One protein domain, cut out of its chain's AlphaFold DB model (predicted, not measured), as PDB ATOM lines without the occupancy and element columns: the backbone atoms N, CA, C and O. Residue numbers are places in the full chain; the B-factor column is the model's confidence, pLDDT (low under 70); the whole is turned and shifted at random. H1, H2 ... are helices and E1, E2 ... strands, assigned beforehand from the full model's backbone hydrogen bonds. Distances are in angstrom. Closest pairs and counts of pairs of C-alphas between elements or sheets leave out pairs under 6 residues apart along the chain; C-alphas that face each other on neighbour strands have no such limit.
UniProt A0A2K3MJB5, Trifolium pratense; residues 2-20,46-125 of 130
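Overview. This is residues 2 to 20 and 46 to 125 of the 130 residues of a protein of Trifolium pratense (UniProt A0A2K3MJB5). What does the model look like? A small body, the three-stranded sheet E2 E1 E5 with H1 packed on it chiefly at E2, sends out a long two-stranded arm, the hairpin E3 and E4, whose tip, residues 95 to 100, sticks out free. At the other end of the long axis a loop, within residues 55 to 79, reaches out from the body. What is it made of? The 99 printed residues hold one named helix and five named strands, in the order H1 E1 E2 E3 E4 E5, of the mixed class; both sheets, E2 E1 E5 and E3 E4, are antiparallel. How compact is it? It is loose, with a radius of gyration of the C-alphas of 15.9 A and spans of 56 by 27 by 21 A, the arm making much of the length.

Along the chain. Where are the strands of the larger sheet? E1 is residues 49 to 54, 15.9 A long, E2 is residues 80 to 83, and E5 is residues 121 to 124, ending at C-alpha 124 at (3.356, -8.470, -17.932). Where are the other elements? H1 is residues 2 to 17, 22.5 A long, from C-alpha 2 at (-2.558, -7.502, -27.100). E3 is residues 85 to 96, 32.7 A long, reaching C-alpha 96 at (1.231, -29.973, -9.945), and E4 is residues 99 to 109, 31.8 A long.

Arrangement. How is the larger sheet paired? E1 is the inner strand, and E2 and E5 are edge strands. E1 and E2 form a hairpin, with N 52 and O 82 2.8 A apart, within hydrogen-bond range; between E1 and E5, N 51 and O 122 are 2.9 A apart. Where is H1? It is on this sheet, and its closest C-alphas to E2 are those of Ala 8 and Ala 80, 4.4 A apart; every O i to N i+4 pair in H1 is within hydrogen-bond range. How does the arm leave? E2 runs on into E3 at 92 degrees across a break of 1 residue, and E3 bends by 62 degrees at residue 88. E3 and E4 are antiparallel, with N 96 and O 99 2.8 A apart; H1 is apart from both.

Size, cuts and confidence. How far does it reach? The two C-alphas farthest apart, those of Pro 70 and Leu 97, are 56.6 A apart. Where is the cut, and which links are long? Residues 21 to 45 are not printed, and C-alphas 20 and 46 are 31.5 A apart across the cut; the links E1 to E2 and E4 to E5 are long. Where is confidence low? The mean pLDDT of the printed part is 83.9, and residues 17 to 20 and 62 to 74 are under 70.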
ATOM      1  N   ALA A   2      -3.952  -7.665 -26.640       84.06
ATOM      2  CA  ALA A   2      -2.558  -7.502 -27.100       84.06
ATOM      3  C   ALA A   2      -2.328  -6.171 -27.846       84.06
ATOM      4  O   ALA A   2      -1.418  -5.423 -27.505       84.06
ATOM      5  N   ASP A   3      -3.216  -5.813 -28.779       86.31
ATOM      6  CA  ASP A   3      -3.114  -4.542 -29.513       86.31
ATOM      7  C   ASP A   3      -3.279  -3.311 -28.610       86.31
ATOM      8  O   ASP A   3      -2.600  -2.305 -28.796       86.31
ATOM      9  N   GLU A   4      -4.163  -3.383 -27.612       89.50
ATOM     10  CA  GLU A   4      -4.366  -2.309 -26.628       89.50
ATOM     11  C   GLU A   4      -3.134  -2.134 -25.744       89.50
ATOM     12  O   GLU A   4      -2.714  -1.006 -25.497       89.50
ATOM     13  N   PHE A   5      -2.519  -3.242 -25.318       91.94
ATOM     14  CA  PHE A   5      -1.256  -3.216 -24.593       91.94
ATOM     15  C   PHE A   5      -0.158  -2.563 -25.438       91.94
ATOM     16  O   PHE A   5       0.508  -1.643 -24.971       91.94
ATOM     17  N   CYS A   6      -0.009  -2.975 -26.697       91.56
ATOM     18  CA  CYS A   6       0.991  -2.404 -27.595       91.56
ATOM     19  C   CYS A   6       0.764  -0.911 -27.847       91.56
ATOM     20  O   CYS A   6       1.730  -0.151 -27.840       91.56
ATOM     21  N   ARG A   7      -0.490  -0.469 -28.008       89.50
ATOM     22  CA  ARG A   7      -0.832   0.961 -28.109       89.50
ATOM     23  C   ARG A   7      -0.453   1.719 -26.840       89.50
ATOM     24  O   ARG A   7       0.219   2.740 -26.937       89.50
ATOM     25  N   ALA A   8      -0.797   1.190 -25.666       91.50
ATOM     26  CA  ALA A   8      -0.451   1.813 -24.394       91.50
ATOM     27  C   ALA A   8       1.073   1.922 -24.203       91.50
ATOM     28  O   ALA A   8       1.561   2.954 -23.742       91.50
ATOM     29  N   VAL A   9       1.834   0.894 -24.602       92.25
ATOM     30  CA  VAL A   9       3.306   0.925 -24.588       92.25
ATOM     31  C   VAL A   9       3.854   1.944 -25.584       92.25
ATOM     32  O   VAL A   9       4.772   2.691 -25.254       92.25
ATOM     33  N   ASP A  10       3.303   2.013 -26.794       88.62
ATOM     34  CA  ASP A  10       3.728   2.992 -27.799       88.62
ATOM     35  C   ASP A  10       3.479   4.433 -27.324       88.62
ATOM     36  O   ASP A  10       4.350   5.294 -27.465       88.62
ATOM     37  N   ASP A  11       2.336   4.691 -26.689       87.31
ATOM     38  CA  ASP A  11       2.010   6.000 -26.124       87.31
ATOM     39  C   ASP A  11       2.889   6.346 -24.920       87.31
ATOM     40  O   ASP A  11       3.385   7.471 -24.835       87.31
ATOM     41  N   GLY A  12       3.200   5.383 -24.051       87.50
ATOM     42  CA  GLY A  12       4.160   5.593 -22.965       87.50
ATOM     43  C   GLY A  12       5.568   5.883 -23.486       87.50
ATOM     44  O   GLY A  12       6.230   6.803 -23.011       87.50
ATOM     45  N   MET A  13       6.005   5.182 -24.534       85.62
ATOM     46  CA  MET A  13       7.283   5.448 -25.205       85.62
ATOM     47  C   MET A  13       7.312   6.812 -25.901       85.62
ATOM     48  O   MET A  13       8.381   7.410 -26.039       85.62
ATOM     49  N   LYS A  14       6.165   7.320 -26.361       80.88
ATOM     50  CA  LYS A  14       6.049   8.701 -26.837       80.88
ATOM     51  C   LYS A  14       6.150   9.669 -25.668       80.88
ATOM     52  O   LYS A  14       6.920  10.606 -25.794       80.88
ATOM     53  N   LEU A  15       5.446   9.452 -24.557       79.88
ATOM     54  CA  LEU A  15       5.517  10.320 -23.373       79.88
ATOM     55  C   LEU A  15       6.942  10.405 -22.813       79.88
ATOM     56  O   LEU A  15       7.453  11.504 -22.621       79.88
ATOM     57  N   SER A  16       7.628   9.268 -22.664       76.88
ATOM     58  CA  SER A  16       9.005   9.232 -22.153       76.88
ATOM     59  C   SER A  16      10.026   9.887 -23.085       76.88
ATOM     60  O   SER A  16      11.079  10.311 -22.629       76.88
ATOM     61  N   LYS A  17       9.736   9.995 -24.389       69.31
ATOM     62  CA  LYS A  17      10.624  10.624 -25.385       69.31
ATOM     63  C   LYS A  17      10.229  12.049 -25.761       69.31
ATOM     64  O   LYS A  17      11.056  12.788 -26.292       69.31
ATOM     65  N   ARG A  18       8.960  12.427 -25.605       60.25
ATOM     66  CA  ARG A  18       8.396  13.647 -26.193       60.25
ATOM     67  C   ARG A  18       8.192  14.718 -25.149       60.25
ATOM     68  O   ARG A  18       7.064  14.962 -24.733       60.25
ATOM     69  N   ILE A  19       9.250  15.496 -24.935       48.78
ATOM     70  CA  ILE A  19       9.091  16.906 -24.596       48.78
ATOM     71  C   ILE A  19       9.915  17.846 -25.500       48.78
ATOM     72  O   ILE A  19      11.028  18.211 -25.183       48.78
ATOM     73  N   TYR A  20       9.359  18.248 -26.658       41.19
ATOM     74  CA  TYR A  20       9.232  19.647 -27.142       41.19
ATOM     75  C   TYR A  20       8.632  19.660 -28.567       41.19
ATOM     76  O   TYR A  20       9.286  19.275 -29.531       41.19
ATOM     77  N   LYS A  46       8.805 -10.318 -24.434       88.06
ATOM     78  CA  LYS A  46       9.236 -11.712 -24.678       88.06
ATOM     79  C   LYS A  46       9.726 -12.430 -23.417       88.06
ATOM     80  O   LYS A  46       9.957 -13.630 -23.444       88.06
ATOM     81  N   ALA A  47       9.897 -11.685 -22.335       88.56
ATOM     82  CA  ALA A  47      10.209 -12.158 -20.993       88.56
ATOM     83  C   ALA A  47       9.350 -11.356 -20.005       88.56
ATOM     84  O   ALA A  47       8.837 -10.306 -20.404       88.56
ATOM     85  N   PRO A  48       9.167 -11.793 -18.749       91.44
ATOM     86  CA  PRO A  48       8.381 -11.016 -17.807       91.44
ATOM     87  C   PRO A  48       8.977  -9.614 -17.622       91.44
ATOM     88  O   PRO A  48      10.188  -9.443 -17.484       91.44
ATOM     89  N   MET A  49       8.125  -8.596 -17.699       93.69
ATOM     90  CA  MET A  49       8.531  -7.191 -17.763       93.69
ATOM     91  C   MET A  49       7.583  -6.325 -16.941       93.69
ATOM     92  O   MET A  49       6.374  -6.558 -16.931       93.69
ATOM     93  N   VAL A  50       8.124  -5.295 -16.291       96.12
ATOM     94  CA  VAL A  50       7.340  -4.338 -15.503       96.12
ATOM     95  C   VAL A  50       7.211  -3.015 -16.251       96.12
ATOM     96  O   VAL A  50       8.172  -2.517 -16.836       96.12
ATOM     97  N   TYR A  51       6.013  -2.436 -16.208       96.62
ATOM     98  CA  TYR A  51       5.682  -1.157 -16.826       96.62
ATOM     99  C   TYR A  51       5.093  -0.207 -15.782       96.62
ATOM    100  O   TYR A  51       4.259  -0.625 -14.980       96.62
ATOM    101  N   ALA A  52       5.471   1.069 -15.815       95.88
ATOM    102  CA  ALA A  52       4.770   2.115 -15.074       95.88
ATOM    103  C   ALA A  52       3.451   2.460 -15.776       95.88
ATOM    104  O   ALA A  52       3.428   2.632 -16.998       95.88
ATOM    105  N   VAL A  53       2.370   2.567 -15.004       96.62
ATOM    106  CA  VAL A  53       1.031   2.916 -15.493       96.62
ATOM    107  C   VAL A  53       0.823   4.422 -15.366       96.62
ATOM    108  O   VAL A  53       0.702   4.956 -14.265       96.62
ATOM    109  N   ILE A  54       0.760   5.111 -16.500       92.31
ATOM    110  CA  ILE A  54       0.677   6.568 -16.569       92.31
ATOM    111  C   ILE A  54      -0.750   6.981 -16.912       92.31
ATOM    112  O   ILE A  54      -1.169   6.912 -18.066       92.31
ATOM    113  N   SER A  55      -1.493   7.416 -15.895       91.31
ATOM    114  CA  SER A  55      -2.829   8.008 -16.071       91.31
ATOM    115  C   SER A  55      -2.780   9.534 -16.147       91.31
ATOM    116  O   SER A  55      -3.615  10.154 -16.799       91.31
ATOM    117  N   ASP A  56      -1.802  10.144 -15.479       88.62
ATOM    118  CA  ASP A  56      -1.531  11.576 -15.534       88.62
ATOM    119  C   ASP A  56      -0.135  11.776 -16.135       88.62
ATOM    120  O   ASP A  56       0.844  11.360 -15.526       88.62
ATOM    121  N   PRO A  57       0.005  12.364 -17.327       83.94
ATOM    122  CA  PRO A  57       1.316  12.587 -17.921       83.94
ATOM    123  C   PRO A  57       2.139  13.649 -17.172       83.94
ATOM    124  O   PRO A  57       3.348  13.709 -17.379       83.94
ATOM    125  N   ALA A  58       1.535  14.455 -16.289       81.25
ATOM    126  CA  ALA A  58       2.246  15.481 -15.525       81.25
ATOM    127  C   ALA A  58       3.223  14.909 -14.483       81.25
ATOM    128  O   ALA A  58       4.148  15.608 -14.078       81.25
ATOM    129  N   ILE A  59       3.038  13.650 -14.062       85.19
ATOM    130  CA  ILE A  59       3.958  12.978 -13.128       85.19
ATOM    131  C   ILE A  59       5.158  12.346 -13.838       85.19
ATOM    132  O   ILE A  59       6.002  11.753 -13.170       85.19
ATOM    133  N   VAL A  60       5.206  12.382 -15.175       85.75
ATOM    134  CA  VAL A  60       6.305  11.787 -15.935       85.75
ATOM    135  C   VAL A  60       7.481  12.754 -15.942       85.75
ATOM    136  O   VAL A  60       7.389  13.850 -16.489       85.75
ATOM    137  N   ASP A  61       8.594  12.331 -15.353       77.94
ATOM    138  CA  ASP A  61       9.847  13.082 -15.360       77.94
ATOM    139  C   ASP A  61      10.787  12.511 -16.420       77.94
ATOM    140  O   ASP A  61      10.941  11.291 -16.542       77.94
ATOM    141  N   ASN A  62      11.404  13.393 -17.202       66.69
ATOM    142  CA  ASN A  62      12.369  13.006 -18.218       66.69
ATOM    143  C   ASN A  62      13.723  13.655 -17.905       66.69
ATOM    144  O   ASN A  62      13.885  14.851 -18.141       66.69
ATOM    145  N   PRO A  63      14.722  12.889 -17.433       56.53
ATOM    146  CA  PRO A  63      16.030  13.445 -17.099       56.53
ATOM    147  C   PRO A  63      16.768  14.030 -18.315       56.53
ATOM    148  O   PRO A  63      17.634  14.886 -18.138       56.53
ATOM    149  N   ASP A  64      16.416  13.617 -19.538       53.69
ATOM    150  CA  ASP A  64      17.013  14.126 -20.777       53.69
ATOM    151  C   ASP A  64      16.375  15.446 -21.245       53.69
ATOM    152  O   ASP A  64      16.902  16.109 -22.144       53.69
ATOM    153  N   ILE A  65      15.239  15.849 -20.657       55.88
ATOM    154  CA  ILE A  65      14.518  17.061 -21.039       55.88
ATOM    155  C   ILE A  65      14.165  17.876 -19.796       55.88
ATOM    156  O   ILE A  65      13.247  17.540 -19.056       55.88
ATOM    157  N   ALA A  66      14.865  18.999 -19.607       51.03
ATOM    158  CA  ALA A  66      14.609  19.916 -18.503       51.03
ATOM    159  C   ALA A  66      13.124  20.321 -18.451       51.03
ATOM    160  O   ALA A  66      12.553  20.822 -19.423       51.03
ATOM    161  N   SER A  67      12.522  20.076 -17.293       53.94
ATOM    162  CA  SER A  67      11.109  20.210 -16.966       53.94
ATOM    163  C   SER A  67      10.560  21.625 -17.195       53.94
ATOM    164  O   SER A  67      10.483  22.458 -16.295       53.94
ATOM    165  N   TYR A  68      10.100  21.901 -18.415       44.53
ATOM    166  CA  TYR A  68       9.063  22.900 -18.661       44.53
ATOM    167  C   TYR A  68       8.214  22.494 -19.864       44.53
ATOM    168  O   TYR A  68       8.625  22.628 -21.019       44.53
ATOM    169  N   GLN A  69       7.003  22.001 -19.594       52.06
ATOM    170  CA  GLN A  69       6.060  21.641 -20.644       52.06
ATOM    171  C   GLN A  69       4.630  22.096 -20.313       52.06
ATOM    172  O   GLN A  69       3.817  21.329 -19.809       52.06
ATOM    173  N   PRO A  70       4.283  23.358 -20.613       43.75
ATOM    174  CA  PRO A  70       3.037  23.985 -20.163       43.75
ATOM    175  C   PRO A  70       1.764  23.522 -20.903       43.75
ATOM    176  O   PRO A  70       0.733  24.167 -20.779       43.75
ATOM    177  N   HIS A  71       1.804  22.443 -21.695       47.19
ATOM    178  CA  HIS A  71       0.676  22.032 -22.551       47.19
ATOM    179  C   HIS A  71       0.259  20.567 -22.408       47.19
ATOM    180  O   HIS A  71      -0.573  20.104 -23.186       47.19
ATOM    181  N   VAL A  72       0.788  19.826 -21.432       54.88
ATOM    182  CA  VAL A  72       0.350  18.441 -21.204       54.88
ATOM    183  C   VAL A  72      -0.751  18.418 -20.151       54.88
ATOM    184  O   VAL A  72      -0.598  17.892 -19.057       54.88
ATOM    185  N   TYR A  73      -1.869  19.060 -20.479       53.06
ATOM    186  CA  TYR A  73      -3.076  19.020 -19.662       53.06
ATOM    187  C   TYR A  73      -4.035  17.997 -20.267       53.06
ATOM    188  O   TYR A  73      -4.726  18.279 -21.242       53.06
ATOM    189  N   GLY A  74      -4.055  16.790 -19.709       66.62
ATOM    190  CA  GLY A  74      -5.018  15.758 -20.082       66.62
ATOM    191  C   GLY A  74      -4.685  14.420 -19.440       66.62
ATOM    192  O   GLY A  74      -3.529  14.015 -19.440       66.62
ATOM    193  N   ARG A  75      -5.692  13.730 -18.896       77.94
ATOM    194  CA  ARG A  75      -5.522  12.348 -18.435       77.94
ATOM    195  C   ARG A  75      -5.306  11.426 -19.634       77.94
ATOM    196  O   ARG A  75      -5.976  11.574 -20.654       77.94
ATOM    197  N   CYS A  76      -4.406  10.463 -19.490       81.31
ATOM    198  CA  CYS A  76      -4.303   9.332 -20.401       81.31
ATOM    199  C   CYS A  76      -5.440   8.356 -20.086       81.31
ATOM    200  O   CYS A  76      -5.425   7.706 -19.041       81.31
ATOM    201  N   ASP A  77      -6.423   8.274 -20.980       84.25
ATOM    202  CA  ASP A  77      -7.513   7.304 -20.905       84.25
ATOM    203  C   ASP A  77      -7.657   6.583 -22.261       84.25
ATOM    204  O   ASP A  77      -8.113   7.200 -23.230       84.25
ATOM    205  N   PRO A  78      -7.214   5.315 -22.382       88.81
ATOM    206  CA  PRO A  78      -6.653   4.468 -21.324       88.81
ATOM    207  C   PRO A  78      -5.228   4.889 -20.893       88.81
ATOM    208  O   PRO A  78      -4.537   5.589 -21.639       88.81
ATOM    209  N   PRO A  79      -4.746   4.443 -19.715       91.81
ATOM    210  CA  PRO A  79      -3.403   4.766 -19.239       91.81
ATOM    211  C   PRO A  79      -2.298   4.293 -20.188       91.81
ATOM    212  O   PRO A  79      -2.344   3.176 -20.712       91.81
ATOM    213  N   ALA A  80      -1.263   5.115 -20.344       92.62
ATOM    214  CA  ALA A  80      -0.063   4.763 -21.093       92.62
ATOM    215  C   ALA A  80       0.877   3.874 -20.256       92.62
ATOM    216  O   ALA A  80       0.843   3.898 -19.025       92.62
ATOM    217  N   LEU A  81       1.732   3.085 -20.911       94.81
ATOM    218  CA  LEU A  81       2.659   2.155 -20.262       94.81
ATOM    219  C   LEU A  81       4.107   2.480 -20.628       94.81
ATOM    220  O   LEU A  81       4.491   2.406 -21.792       94.81
ATOM    221  N   ILE A  82       4.938   2.789 -19.634       93.06
ATOM    222  CA  ILE A  82       6.376   3.009 -19.847       93.06
ATOM    223  C   ILE A  82       7.140   1.777 -19.345       93.06
ATOM    224  O   ILE A  82       7.045   1.479 -18.154       93.06
ATOM    225  N   PRO A  83       7.886   1.048 -20.200       93.75
ATOM    226  CA  PRO A  83       8.682  -0.093 -19.753       93.75
ATOM    227  C   PRO A  83       9.756   0.360 -18.761       93.75
ATOM    228  O   PRO A  83      10.495   1.311 -19.021       93.75
ATOM    229  N   LEU A  84       9.849  -0.327 -17.624       93.25
ATOM    230  CA  LEU A  84      10.852  -0.040 -16.607       93.25
ATOM    231  C   LEU A  84      12.153  -0.778 -16.899       93.25
ATOM    232  O   LEU A  84      12.171  -1.870 -17.467       93.25
ATOM    233  N   GLN A  85      13.262  -0.171 -16.484       91.12
ATOM    234  CA  GLN A  85      14.555  -0.833 -16.529       91.12
ATOM    235  C   GLN A  85      14.563  -1.953 -15.486       91.12
ATOM    236  O   GLN A  85      14.523  -1.686 -14.283       91.12
ATOM    237  N   MET A  86      14.628  -3.196 -15.954       92.94
ATOM    238  CA  MET A  86      14.799  -4.373 -15.109       92.94
ATOM    239  C   MET A  86      16.277  -4.505 -14.728       92.94
ATOM    240  O   MET A  86      17.144  -4.458 -15.601       92.94
ATOM    241  N   ASN A  87      16.568  -4.664 -13.437       93.94
ATOM    242  CA  ASN A  87      17.928  -4.891 -12.938       93.94
ATOM    243  C   ASN A  87      18.197  -6.386 -12.748       93.94
ATOM    244  O   ASN A  87      19.267  -6.874 -13.099       93.94
ATOM    245  N   ALA A  88      17.216  -7.107 -12.209       93.38
ATOM    246  CA  ALA A  88      17.236  -8.555 -12.073       93.38
ATOM    247  C   ALA A  88      15.809  -9.092 -12.161       93.38
ATOM    248  O   ALA A  88      14.868  -8.429 -11.711       93.38
ATOM    249  N   ILE A  89      15.657 -10.287 -12.722       91.81
ATOM    250  CA  ILE A  89      14.392 -11.007 -12.717       91.81
ATOM    251  C   ILE A  89      14.636 -12.509 -12.658       91.81
ATOM    252  O   ILE A  89      15.524 -13.030 -13.329       91.81
ATOM    253  N   GLU A  90      13.826 -13.175 -11.853       92.12
ATOM    254  CA  GLU A  90      13.799 -14.609 -11.643       92.12
ATOM    255  C   GLU A  90      12.341 -15.069 -11.649       92.12
ATOM    256  O   GLU A  90      11.442 -14.366 -11.177       92.12
ATOM    257  N   MET A  91      12.106 -16.236 -12.236       89.06
ATOM    258  CA  MET A  91      10.791 -16.849 -12.291       89.06
ATOM    259  C   MET A  91      10.938 -18.335 -12.001       89.06
ATOM    260  O   MET A  91      11.633 -19.042 -12.730       89.06
ATOM    261  N   GLU A  92      10.254 -18.786 -10.963       92.38
ATOM    262  CA  GLU A  92      10.137 -20.190 -10.594       92.38
ATOM    263  C   GLU A  92       8.722 -20.661 -10.928       92.38
ATOM    264  O   GLU A  92       7.748 -19.923 -10.744       92.38
ATOM    265  N   ILE A  93       8.612 -21.873 -11.468       90.31
ATOM    266  CA  ILE A  93       7.330 -22.470 -11.834       90.31
ATOM    267  C   ILE A  93       7.257 -23.860 -11.215       90.31
ATOM    268  O   ILE A  93       7.978 -24.765 -11.636       90.31
ATOM    269  N   ASP A  94       6.334 -24.026 -10.273       94.12
ATOM    270  CA  ASP A  94       6.004 -25.313  -9.677       94.12
ATOM    271  C   ASP A  94       4.719 -25.856 -10.306       94.12
ATOM    272  O   ASP A  94       3.633 -25.292 -10.146       94.12
ATOM    273  N   CYS A  95       4.833 -26.966 -11.034       93.31
ATOM    274  CA  CYS A  95       3.703 -27.604 -11.708       93.31
ATOM    275  C   CYS A  95       3.213 -28.833 -10.929       93.31
ATOM    276  O   CYS A  95       3.970 -29.779 -10.705       93.31
ATOM    277  N   TYR A  96       1.921 -28.861 -10.600       93.50
ATOM    278  CA  TYR A  96       1.231 -29.973  -9.945       93.50
ATOM    279  C   TYR A  96      -0.047 -30.324 -10.711       93.50
ATOM    280  O   TYR A  96      -1.021 -29.578 -10.660       93.50
ATOM    281  N   LEU A  97      -0.072 -31.484 -11.379       93.62
ATOM    282  CA  LEU A  97      -1.208 -31.933 -12.200       93.62
ATOM    283  C   LEU A  97      -1.623 -30.873 -13.241       93.62
ATOM    284  O   LEU A  97      -0.906 -30.669 -14.217       93.62
ATOM    285  N   ASP A  98      -2.768 -30.225 -13.036       92.12
ATOM    286  CA  ASP A  98      -3.366 -29.183 -13.873       92.12
ATOM    287  C   ASP A  98      -3.125 -27.757 -13.341       92.12
ATOM    288  O   ASP A  98      -3.599 -26.784 -13.926       92.12
ATOM    289  N   THR A  99      -2.379 -27.619 -12.244       90.94
ATOM    290  CA  THR A  99      -2.086 -26.343 -11.586       90.94
ATOM    291  C   THR A  99      -0.613 -25.979 -11.747       90.94
ATOM    292  O   THR A  99       0.269 -26.785 -11.457       90.94
ATOM    293  N   ALA A 100      -0.332 -24.742 -12.153       90.38
ATOM    294  CA  ALA A 100       1.009 -24.163 -12.129       90.38
ATOM    295  C   ALA A 100       1.040 -22.981 -11.155       90.38
ATOM    296  O   ALA A 100       0.231 -22.056 -11.269       90.38
ATOM    297  N   ILE A 101       1.968 -23.010 -10.203       91.69
ATOM    298  CA  ILE A 101       2.242 -21.908  -9.281       91.69
ATOM    299  C   ILE A 101       3.467 -21.178  -9.818       91.69
ATOM    300  O   ILE A 101       4.531 -21.767  -9.970       91.69
ATOM    301  N   ILE A 102       3.294 -19.899 -10.142       89.06
ATOM    302  CA  ILE A 102       4.347 -19.071 -10.728       89.06
ATOM    303  C   ILE A 102       4.786 -18.053  -9.681       89.06
ATOM    304  O   ILE A 102       4.001 -17.190  -9.278       89.06
ATOM    305  N   THR A 103       6.051 -18.126  -9.283       92.56
ATOM    306  CA  THR A 103       6.687 -17.160  -8.385       92.56
ATOM    307  C   THR A 103       7.602 -16.269  -9.213       92.56
ATOM    308  O   THR A 103       8.525 -16.755  -9.859       92.56
ATOM    309  N   VAL A 104       7.355 -14.956  -9.209       90.38
ATOM    310  CA  VAL A 104       8.206 -13.975  -9.901       90.38
ATOM    311  C   VAL A 104       8.884 -13.089  -8.868       90.38
ATOM    312  O   VAL A 104       8.214 -12.376  -8.120       90.38
ATOM    313  N   SER A 105      10.212 -13.092  -8.882       93.81
ATOM    314  CA  SER A 105      11.057 -12.226  -8.063       93.81
ATOM    315  C   SER A 105      11.821 -11.283  -8.979       93.81
ATOM    316  O   SER A 105      12.359 -11.683 -10.006       93.81
ATOM    317  N   GLY A 106      11.884  -9.999  -8.645       92.94
ATOM    318  CA  GLY A 106      12.576  -9.054  -9.509       92.94
ATOM    319  C   GLY A 106      12.881  -7.735  -8.836       92.94
ATOM    320  O   GLY A 106      12.275  -7.360  -7.837       92.94
ATOM    321  N   THR A 107      13.835  -7.022  -9.422       96.25
ATOM    322  CA  THR A 107      14.162  -5.647  -9.058       96.25
ATOM    323  C   THR A 107      14.187  -4.799 -10.318       96.25
ATOM    324  O   THR A 107      14.733  -5.189 -11.352       96.25
ATOM    325  N   TRP A 108      13.581  -3.621 -10.247       94.88
ATOM    326  CA  TRP A 108      13.494  -2.687 -11.362       94.88
ATOM    327  C   TRP A 108      13.651  -1.257 -10.869       94.88
ATOM    328  O   TRP A 108      13.496  -0.963  -9.682       94.88
ATOM    329  N   ARG A 109      13.966  -0.356 -11.797       92.31
ATOM    330  CA  ARG A 109      14.127   1.068 -11.513       92.31
ATOM    331  C   ARG A 109      12.950   1.866 -12.061       92.31
ATOM    332  O   ARG A 109      12.758   1.952 -13.277       92.31
ATOM    333  N   LEU A 110      12.223   2.525 -11.160       90.50
ATOM    334  CA  LEU A 110      11.269   3.571 -11.517       90.50
ATOM    335  C   LEU A 110      12.043   4.861 -11.815       90.50
ATOM    336  O   LEU A 110      12.545   5.514 -10.906       90.50
ATOM    337  N   HIS A 111      12.220   5.164 -13.098       86.38
ATOM    338  CA  HIS A 111      13.113   6.231 -13.574       86.38
ATOM    339  C   HIS A 111      12.391   7.340 -14.349       86.38
ATOM    340  O   HIS A 111      13.030   8.297 -14.763       86.38
ATOM    341  N   CYS A 112      11.088   7.184 -14.577       85.12
ATOM    342  CA  CYS A 112      10.284   8.059 -15.423       85.12
ATOM    343  C   CYS A 112       9.205   8.820 -14.646       85.12
ATOM    344  O   CYS A 112       8.345   9.426 -15.266       85.12
ATOM    345  N   ILE A 113       9.210   8.755 -13.311       87.31
ATOM    346  CA  ILE A 113       8.224   9.415 -12.452       87.31
ATOM    347  C   ILE A 113       8.926  10.494 -11.638       87.31
ATOM    348  O   ILE A 113      10.000  10.249 -11.083       87.31
ATOM    349  N   THR A 114       8.308  11.667 -11.548       85.94
ATOM    350  CA  THR A 114       8.797  12.790 -10.752       85.94
ATOM    351  C   THR A 114       8.954  12.397  -9.286       85.94
ATOM    352  O   THR A 114       8.147  11.648  -8.727       85.94
ATOM    353  N   GLY A 115       9.984  12.940  -8.633       85.25
ATOM    354  CA  GLY A 115      10.191  12.764  -7.197       85.25
ATOM    355  C   GLY A 115       8.925  13.073  -6.387       85.25
ATOM    356  O   GLY A 115       8.164  13.979  -6.722       85.25
ATOM    357  N   SER A 116       8.687  12.289  -5.332       86.69
ATOM    358  CA  SER A 116       7.502  12.386  -4.461       86.69
ATOM    359  C   SER A 116       6.149  12.091  -5.126       86.69
ATOM    360  O   SER A 116       5.125  12.189  -4.454       86.69
ATOM    361  N   SER A 117       6.132  11.687  -6.399       90.38
ATOM    362  CA  SER A 117       4.945  11.135  -7.059       90.38
ATOM    363  C   SER A 117       4.961   9.606  -7.011       90.38
ATOM    364  O   SER A 117       5.984   8.979  -6.726       90.38
ATOM    365  N   SER A 118       3.817   8.990  -7.284       92.75
ATOM    366  CA  SER A 118       3.673   7.539  -7.360       92.75
ATOM    367  C   SER A 118       2.831   7.145  -8.567       92.75
ATOM    368  O   SER A 118       2.052   7.938  -9.096       92.75
ATOM    369  N   CYS A 119       2.995   5.904  -9.007       93.75
ATOM    370  CA  CYS A 119       2.160   5.289 -10.024       93.75
ATOM    371  C   CYS A 119       1.999   3.801  -9.717       93.75
ATOM    372  O   CYS A 119       2.829   3.205  -9.025       93.75
ATOM    373  N   ASP A 120       0.971   3.187 -10.292       96.88
ATOM    374  CA  ASP A 120       0.873   1.735 -10.304       96.88
ATOM    375  C   ASP A 120       1.918   1.137 -11.254       96.88
ATOM    376  O   ASP A 120       2.369   1.769 -12.216       96.88
ATOM    377  N   CYS A 121       2.291  -0.112 -10.991       95.19
ATOM    378  CA  CYS A 121       3.130  -0.910 -11.874       95.19
ATOM    379  C   CYS A 121       2.329  -2.096 -12.410       95.19
ATOM    380  O   CYS A 121       1.565  -2.729 -11.682       95.19
ATOM    381  N   ARG A 122       2.532  -2.428 -13.684       95.50
ATOM    382  CA  ARG A 122       1.942  -3.600 -14.331       95.50
ATOM    383  C   ARG A 122       3.039  -4.593 -14.683       95.50
ATOM    384  O   ARG A 122       3.897  -4.288 -15.510       95.50
ATOM    385  N   LEU A 123       2.987  -5.775 -14.075       93.50
ATOM    386  CA  LEU A 123       3.798  -6.924 -14.468       93.50
ATOM    387  C   LEU A 123       3.109  -7.632 -15.638       93.50
ATOM    388  O   LEU A 123       1.973  -8.085 -15.516       93.50
ATOM    389  N   ALA A 124       3.792  -7.709 -16.775       92.50
ATOM    390  CA  ALA A 124       3.356  -8.470 -17.932       92.50
ATOM    391  C   ALA A 124       4.178  -9.757 -18.012       92.50
ATOM    392  O   ALA A 124       5.401  -9.702 -18.140       92.50
ATOM    393  N   ILE A 125       3.501 -10.902 -17.936       89.81
ATOM    394  CA  ILE A 125       4.107 -12.229 -18.046       89.81
ATOM    395  C   ILE A 125       3.691 -12.802 -19.405       89.81
ATOM    396  O   ILE A 125       2.494 -13.004 -19.622       89.81
TER     397      ILE A 125